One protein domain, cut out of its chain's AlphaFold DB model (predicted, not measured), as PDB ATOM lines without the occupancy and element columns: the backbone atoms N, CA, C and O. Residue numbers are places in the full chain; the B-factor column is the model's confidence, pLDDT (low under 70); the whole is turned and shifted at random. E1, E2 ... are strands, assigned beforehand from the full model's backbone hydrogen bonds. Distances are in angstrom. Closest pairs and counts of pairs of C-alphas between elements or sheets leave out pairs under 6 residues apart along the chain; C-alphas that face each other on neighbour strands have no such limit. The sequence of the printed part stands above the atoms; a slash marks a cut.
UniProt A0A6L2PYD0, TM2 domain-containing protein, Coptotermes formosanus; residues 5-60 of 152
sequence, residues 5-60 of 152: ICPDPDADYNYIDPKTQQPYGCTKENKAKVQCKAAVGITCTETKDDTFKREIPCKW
ATOM      1  N   ILE A   5      65.229 129.454 117.630       90.25
ATOM      2  CA  ILE A   5      65.141 129.878 116.230       90.25
ATOM      3  C   ILE A   5      63.675 129.894 115.774       90.25
ATOM      4  O   ILE A   5      62.896 128.999 116.101       90.25
ATOM      5  N   CYS A   6      63.297 130.951 115.058       89.38
ATOM      6  CA  CYS A   6      61.976 131.131 114.466       89.38
ATOM      7  C   CYS A   6      62.154 131.728 113.065       89.38
ATOM      8  O   CYS A   6      62.866 132.734 112.951       89.38
ATOM      9  N   PRO A   7      61.463 131.223 112.034       89.94
ATOM     10  CA  PRO A   7      60.674 129.981 111.997       89.94
ATOM     11  C   PRO A   7      61.556 128.719 112.084       89.94
ATOM     12  O   PRO A   7      62.780 128.813 111.984       89.94
ATOM     13  N   ASP A   8      60.941 127.557 112.318       88.25
ATOM     14  CA  ASP A   8      61.633 126.260 112.320       88.25
ATOM     15  C   ASP A   8      62.323 125.997 110.959       88.25
ATOM     16  O   ASP A   8      61.658 126.106 109.925       88.25
ATOM     17  N   PRO A   9      63.642 125.707 110.926       82.69
ATOM     18  CA  PRO A   9      64.378 125.441 109.689       82.69
ATOM     19  C   PRO A   9      64.108 124.061 109.063       82.69
ATOM     20  O   PRO A   9      64.632 123.798 107.977       82.69
ATOM     21  N   ASP A  10      63.359 123.170 109.720       83.38
ATOM     22  CA  ASP A  10      63.095 121.824 109.206       83.38
ATOM     23  C   ASP A  10      62.332 121.871 107.860       83.38
ATOM     24  O   ASP A  10      61.236 122.417 107.750       83.38
ATOM     25  N   ALA A  11      62.914 121.267 106.814       78.38
ATOM     26  CA  ALA A  11      62.414 121.347 105.432       78.38
ATOM     27  C   ALA A  11      61.050 120.666 105.203       78.38
ATOM     28  O   ALA A  11      60.381 120.944 104.209       78.38
ATOM     29  N   ASP A  12      60.642 119.780 106.113       81.50
ATOM     30  CA  ASP A  12      59.316 119.152 106.116       81.50
ATOM     31  C   ASP A  12      58.221 120.148 106.547       81.50
ATOM     32  O   ASP A  12      57.056 120.046 106.154       81.50
ATOM     33  N   TYR A  13      58.598 121.182 107.305       78.75
ATOM     34  CA  TYR A  13      57.687 122.216 107.770       78.75
ATOM     35  C   TYR A  13      57.624 123.389 106.783       78.75
ATOM     36  O   TYR A  13      58.287 124.416 106.931       78.75
ATOM     37  N   ASN A  14      56.775 123.266 105.758       83.00
ATOM     38  CA  ASN A  14      56.535 124.365 104.824       83.00
ATOM     39  C   ASN A  14      55.574 125.409 105.422       83.00
ATOM     40  O   ASN A  14      54.351 125.280 105.344       83.00
ATOM     41  N   TYR A  15      56.134 126.458 106.024       88.06
ATOM     42  CA  TYR A  15      55.362 127.546 106.630       88.06
ATOM     43  C   TYR A  15      55.073 128.714 105.676       88.06
ATOM     44  O   TYR A  15      54.377 129.646 106.082       88.06
ATOM     45  N   ILE A  16      55.592 128.694 104.443       90.62
ATOM     46  CA  ILE A  16      55.450 129.784 103.470       90.62
ATOM     47  C   ILE A  16      54.326 129.447 102.489       90.62
ATOM     48  O   ILE A  16      54.335 128.406 101.836       90.62
ATOM     49  N   ASP A  17      53.371 130.360 102.339       91.25
ATOM     50  CA  ASP A  17      52.303 130.232 101.354       91.25
ATOM     51  C   ASP A  17      52.846 130.509  99.936       91.25
ATOM     52  O   ASP A  17      53.355 131.607  99.681       91.25
ATOM     53  N   PRO A  18      52.710 129.572  98.975       91.38
ATOM     54  CA  PRO A  18      53.210 129.754  97.614       91.38
ATOM     55  C   PRO A  18      52.521 130.899  96.856       91.38
ATOM     56  O   PRO A  18      53.094 131.415  95.897       91.38
ATOM     57  N   LYS A  19      51.314 131.321  97.255       91.00
ATOM     58  CA  LYS A  19      50.586 132.407  96.578       91.00
ATOM     59  C   LYS A  19      51.043 133.786  97.027       91.00
ATOM     60  O   LYS A  19      51.174 134.681  96.201       91.00
ATOM     61  N   THR A  20      51.239 133.968  98.330       92.12
ATOM     62  CA  THR A  20      51.568 135.278  98.913       92.12
ATOM     63  C   THR A  20      53.060 135.450  99.162       92.12
ATOM     64  O   THR A  20      53.515 136.582  99.313       92.12
ATOM     65  N   GLN A  21      53.818 134.347  99.188       91.50
ATOM     66  CA  GLN A  21      55.231 134.308  99.575       91.50
ATOM     67  C   GLN A  21      55.450 134.851 100.999       91.50
ATOM     68  O   GLN A  21      56.479 135.445 101.316       91.50
ATOM     69  N   GLN A  22      54.447 134.674 101.860       92.19
ATOM     70  CA  GLN A  22      54.436 135.075 103.266       92.19
ATOM     71  C   GLN A  22      54.077 133.870 104.141       92.19
ATOM     72  O   GLN A  22      53.540 132.886 103.629       92.19
ATOM     73  N   PRO A  23      54.352 133.912 105.457       92.69
ATOM     74  CA  PRO A  23      53.952 132.834 106.343       92.69
ATOM     75  C   PRO A  23      52.435 132.599 106.315       92.69
ATOM     76  O   PRO A  23      51.652 133.556 106.275       92.69
ATOM     77  N   TYR A  24      52.015 131.335 106.383       91.94
ATOM     78  CA  TYR A  24      50.597 130.983 106.460       91.94
ATOM     79  C   TYR A  24      49.903 131.691 107.631       91.94
ATOM     80  O   TYR A  24      50.427 131.782 108.741       91.94
ATOM     81  N   GLY A  25      48.683 132.178 107.386       91.25
ATOM     82  CA  GLY A  25      47.876 132.823 108.422       91.25
ATOM     83  C   GLY A  25      48.384 134.201 108.851       91.25
ATOM     84  O   GLY A  25      48.093 134.622 109.970       91.25
ATOM     85  N   CYS A  26      49.123 134.907 107.989       94.06
ATOM     86  CA  CYS A  26      49.421 136.322 108.194       94.06
ATOM     87  C   CYS A  26      48.112 137.117 108.346       94.06
ATOM     88  O   CYS A  26      47.234 137.068 107.479       94.06
ATOM     89  N   THR A  27      47.953 137.818 109.467       94.06
ATOM     90  CA  THR A  27      46.765 138.626 109.779       94.06
ATOM     91  C   THR A  27      46.942 140.069 109.307       94.06
ATOM     92  O   THR A  27      48.059 140.508 109.043       94.06
ATOM     93  N   LYS A  28      45.854 140.853 109.272       93.38
ATOM     94  CA  LYS A  28      45.898 142.297 108.951       93.38
ATOM     95  C   LYS A  28      46.779 143.123 109.901       93.38
ATOM     96  O   LYS A  28      47.124 144.252 109.578       93.38
ATOM     97  N   GLU A  29      47.159 142.566 111.050       93.25
ATOM     98  CA  GLU A  29      48.095 143.177 111.998       93.25
ATOM     99  C   GLU A  29      49.568 142.940 111.629       93.25
ATOM    100  O   GLU A  29      50.449 143.254 112.428       93.25
ATOM    101  N   ASN A  30      49.853 142.386 110.442       92.56
ATOM    102  CA  ASN A  30      51.210 142.072 109.987       92.56
ATOM    103  C   ASN A  30      51.928 141.086 110.925       92.56
ATOM    104  O   ASN A  30      53.134 141.180 111.165       92.56
ATOM    105  N   LYS A  31      51.173 140.123 111.468       95.50
ATOM    106  CA  LYS A  31      51.684 139.049 112.326       95.50
ATOM    107  C   LYS A  31      51.208 137.688 111.848       95.50
ATOM    108  O   LYS A  31      50.047 137.525 111.473       95.50
ATOM    109  N   ALA A  32      52.095 136.704 111.902       94.56
ATOM    110  CA  ALA A  32      51.780 135.314 111.604       94.56
ATOM    111  C   ALA A  32      52.280 134.409 112.728       94.56
ATOM    112  O   ALA A  32      53.354 134.634 113.288       94.56
ATOM    113  N   LYS A  33      51.503 133.374 113.053       93.44
ATOM    114  CA  LYS A  33      51.892 132.360 114.038       93.44
ATOM    115  C   LYS A  33      52.700 131.273 113.341       93.44
ATOM    116  O   LYS A  33      52.153 130.543 112.521       93.44
ATOM    117  N   VAL A  34      53.970 131.145 113.706       93.19
ATOM    118  CA  VAL A  34      54.867 130.096 113.201       93.19
ATOM    119  C   VAL A  34      55.335 129.194 114.332       93.19
ATOM    120  O   VAL A  34      55.291 129.574 115.506       93.19
ATOM    121  N   GLN A  35      55.773 127.992 113.972       91.06
ATOM    122  CA  GLN A  35      56.493 127.118 114.889       91.06
ATOM    123  C   GLN A  35      57.960 127.544 114.983       91.06
ATOM    124  O   GLN A  35      58.559 127.993 114.003       91.06
ATOM    125  N   CYS A  36      58.498 127.437 116.188       90.75
ATOM    126  CA  CYS A  36      59.855 127.782 116.561       90.75
ATOM    127  C   CYS A  36      60.488 126.615 117.307       90.75
ATOM    128  O   CYS A  36      59.798 125.906 118.046       90.75
ATOM    129  N   LYS A  37      61.807 126.495 117.182       91.06
ATOM    130  CA  LYS A  37      62.607 125.429 117.787       91.06
ATOM    131  C   LYS A  37      63.543 126.001 118.845       91.06
ATOM    132  O   LYS A  37      64.247 126.986 118.597       91.06
ATOM    133  N   ALA A  38      63.518 125.437 120.045       91.12
ATOM    134  CA  ALA A  38      64.375 125.828 121.155       91.12
ATOM    135  C   ALA A  38      65.805 125.296 120.967       91.12
ATOM    136  O   ALA A  38      66.055 124.376 120.188       91.12
ATOM    137  N   ALA A  39      66.770 125.890 121.670       90.19
ATOM    138  CA  ALA A  39      68.126 125.351 121.689       90.19
ATOM    139  C   ALA A  39      68.148 123.937 122.302       90.19
ATOM    140  O   ALA A  39      67.365 123.614 123.196       90.19
ATOM    141  N   VAL A  40      69.080 123.104 121.834       88.75
ATOM    142  CA  VAL A  40      69.219 121.709 122.274       88.75
ATOM    143  C   VAL A  40      69.336 121.633 123.800       88.75
ATOM    144  O   VAL A  40      70.170 122.310 124.400       88.75
ATOM    145  N   GLY A  41      68.505 120.793 124.423       86.31
ATOM    146  CA  GLY A  41      68.465 120.609 125.879       86.31
ATOM    147  C   GLY A  41      67.529 121.564 126.630       86.31
ATOM    148  O   GLY A  41      67.444 121.473 127.853       86.31
ATOM    149  N   ILE A  42      66.813 122.451 125.930       88.12
ATOM    150  CA  ILE A  42      65.722 123.252 126.497       88.12
ATOM    151  C   ILE A  42      64.391 122.597 126.126       88.12
ATOM    152  O   ILE A  42      64.089 122.417 124.951       88.12
ATOM    153  N   THR A  43      63.578 122.278 127.132       89.00
ATOM    154  CA  THR A  43      62.230 121.727 126.943       89.00
ATOM    155  C   THR A  43      61.191 122.782 127.300       89.00
ATOM    156  O   THR A  43      61.226 123.360 128.390       89.00
ATOM    157  N   CYS A  44      60.255 123.041 126.391       85.50
ATOM    158  CA  CYS A  44      59.182 123.998 126.617       85.50
ATOM    159  C   CYS A  44      58.131 123.409 127.570       85.50
ATOM    160  O   CYS A  44      57.674 122.284 127.388       85.50
ATOM    161  N   THR A  45      57.694 124.176 128.571       87.94
ATOM    162  CA  THR A  45      56.691 123.708 129.548       87.94
ATOM    163  C   THR A  45      55.316 123.461 128.917       87.94
ATOM    164  O   THR A  45      54.602 122.566 129.360       87.94
ATOM    165  N   GLU A  46      54.954 124.225 127.882       83.31
ATOM    166  CA  GLU A  46      53.650 124.126 127.206       83.31
ATOM    167  C   GLU A  46      53.529 122.866 126.337       83.31
ATOM    168  O   GLU A  46      52.553 122.129 126.460       83.31
ATOM    169  N   THR A  47      54.529 122.598 125.490       84.69
ATOM    170  CA  THR A  47      54.508 121.475 124.535       84.69
ATOM    171  C   THR A  47      55.126 120.196 125.106       84.69
ATOM    172  O   THR A  47      54.805 119.113 124.635       84.69
ATOM    173  N   LYS A  48      55.996 120.298 126.126       85.62
ATOM    174  CA  LYS A  48      56.901 119.233 126.621       85.62
ATOM    175  C   LYS A  48      57.932 118.724 125.601       85.62
ATOM    176  O   LYS A  48      58.709 117.838 125.939       85.62
ATOM    177  N   ASP A  49      57.980 119.350 124.432       86.94
ATOM    178  CA  ASP A  49      58.985 119.153 123.391       86.94
ATOM    179  C   ASP A  49      59.912 120.382 123.299       86.94
ATOM    180  O   ASP A  49      59.817 121.326 124.094       86.94
ATOM    181  N   ASP A  50      60.818 120.380 122.325       89.00
ATOM    182  CA  ASP A  50      61.684 121.508 121.961       89.00
ATOM    183  C   ASP A  50      60.985 122.543 121.055       89.00
ATOM    184  O   ASP A  50      61.603 123.533 120.663       89.00
ATOM    185  N   THR A  51      59.695 122.364 120.740       89.06
ATOM    186  CA  THR A  51      58.938 123.249 119.839       89.06
ATOM    187  C   THR A  51      57.893 124.101 120.558       89.06
ATOM    188  O   THR A  51      57.229 123.680 121.511       89.06
ATOM    189  N   PHE A  52      57.709 125.333 120.083       90.62
ATOM    190  CA  PHE A  52      56.672 126.251 120.564       90.62
ATOM    191  C   PHE A  52      56.170 127.160 119.438       90.62
ATOM    192  O   PHE A  52      56.818 127.313 118.404       90.62
ATOM    193  N   LYS A  53      54.998 127.779 119.617       90.56
ATOM    194  CA  LYS A  53      54.416 128.698 118.627       90.56
ATOM    195  C   LYS A  53      54.643 130.143 119.035       90.56
ATOM    196  O   LYS A  53      54.416 130.507 120.186       90.56
ATOM    197  N   ARG A  54      55.025 130.986 118.078       91.19
ATOM    198  CA  ARG A  54      55.216 132.418 118.313       91.19
ATOM    199  C   ARG A  54      54.749 133.253 117.132       91.19
ATOM    200  O   ARG A  54      54.785 132.822 115.985       91.19
ATOM    201  N   GLU A  55      54.314 134.469 117.441       93.25
ATOM    202  CA  GLU A  55      54.001 135.483 116.442       93.25
ATOM    203  C   GLU A  55      55.283 136.143 115.931       93.25
ATOM    204  O   GLU A  55      56.044 136.729 116.707       93.25
ATOM    205  N   ILE A  56      55.510 136.041 114.624       92.75
ATOM    206  CA  ILE A  56      56.573 136.747 113.904       92.75
ATOM    207  C   ILE A  56      55.964 137.831 113.005       92.75
ATOM    208  O   ILE A  56      54.809 137.692 112.582       92.75
ATOM    209  N   PRO A  57      56.709 138.911 112.706       93.19
ATOM    210  CA  PRO A  57      56.250 139.914 111.756       93.19
ATOM    211  C   PRO A  57      56.122 139.310 110.349       93.19
ATOM    212  O   PRO A  57      56.992 138.563 109.901       93.19
ATOM    213  N   CYS A  58      55.045 139.652 109.648       92.81
ATOM    214  CA  CYS A  58      54.789 139.287 108.252       92.81
ATOM    215  C   CYS A  58      54.193 140.480 107.502       92.81
ATOM    216  O   CYS A  58      53.687 141.414 108.118       92.81
ATOM    217  N   LYS A  59      54.229 140.466 106.169       93.38
ATOM    218  CA  LYS A  59      53.593 141.504 105.346       93.38
ATOM    219  C   LYS A  59      52.240 140.997 104.865       93.38
ATOM    220  O   LYS A  59      52.188 140.122 104.010       93.38
ATOM    221  N   TRP A  60      51.140 141.520 105.396       94.94
ATOM    222  CA  TRP A  60      49.809 141.087 104.972       94.94
ATOM    223  C   TRP A  60      49.483 141.577 103.561       94.94
ATOM    224  O   TRP A  60      49.638 142.761 103.265       94.94
TER     225      TRP A  60
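This is residues 5 to 60 of the 152 residues of the protein "TM2 domain-containing protein" of Coptotermes formosanus (UniProt A0A6L2PYD0). There is little regular structure: a long, bent two-stranded hairpin of E1 and E2, with residues 5 to 30 making a wide loop along one side of it and residues 39 to 50 a second loop at one end. The 56 printed residues have no named helix and two antiparallel strands, E1 then E2, an all-strand class with 15 residues in named elements. The whole is only just compact, close to loose, with a radius of gyration of the C-alphas of 12.2 A and spans of 35 by 24 by 14 A.

E1, residues 31 to 38, and E2, residues 51 to 57, form a hairpin, antiparallel at 143 degrees. C-alphas 33 and 55 face each other at 4.5 A. N 36 and O 52 are within hydrogen-bond range at 2.8 A, as are N 56 and O 32 at 2.9 A.

E1 begins at C-alpha 31 (51.684, 139.049, 112.326), bends by 53 degrees at residue 35 and is 20.3 A long. E2 is 18.7 A long and ends at C-alpha 57 (56.250, 139.914, 111.756).

The C-alphas farthest apart, of Lys 19 and Gly 41, are 36.3 A apart. The link from E1 to E2 is long, with 12 residues. The printed part has no cut, and no printed residue is under 70 in pLDDT.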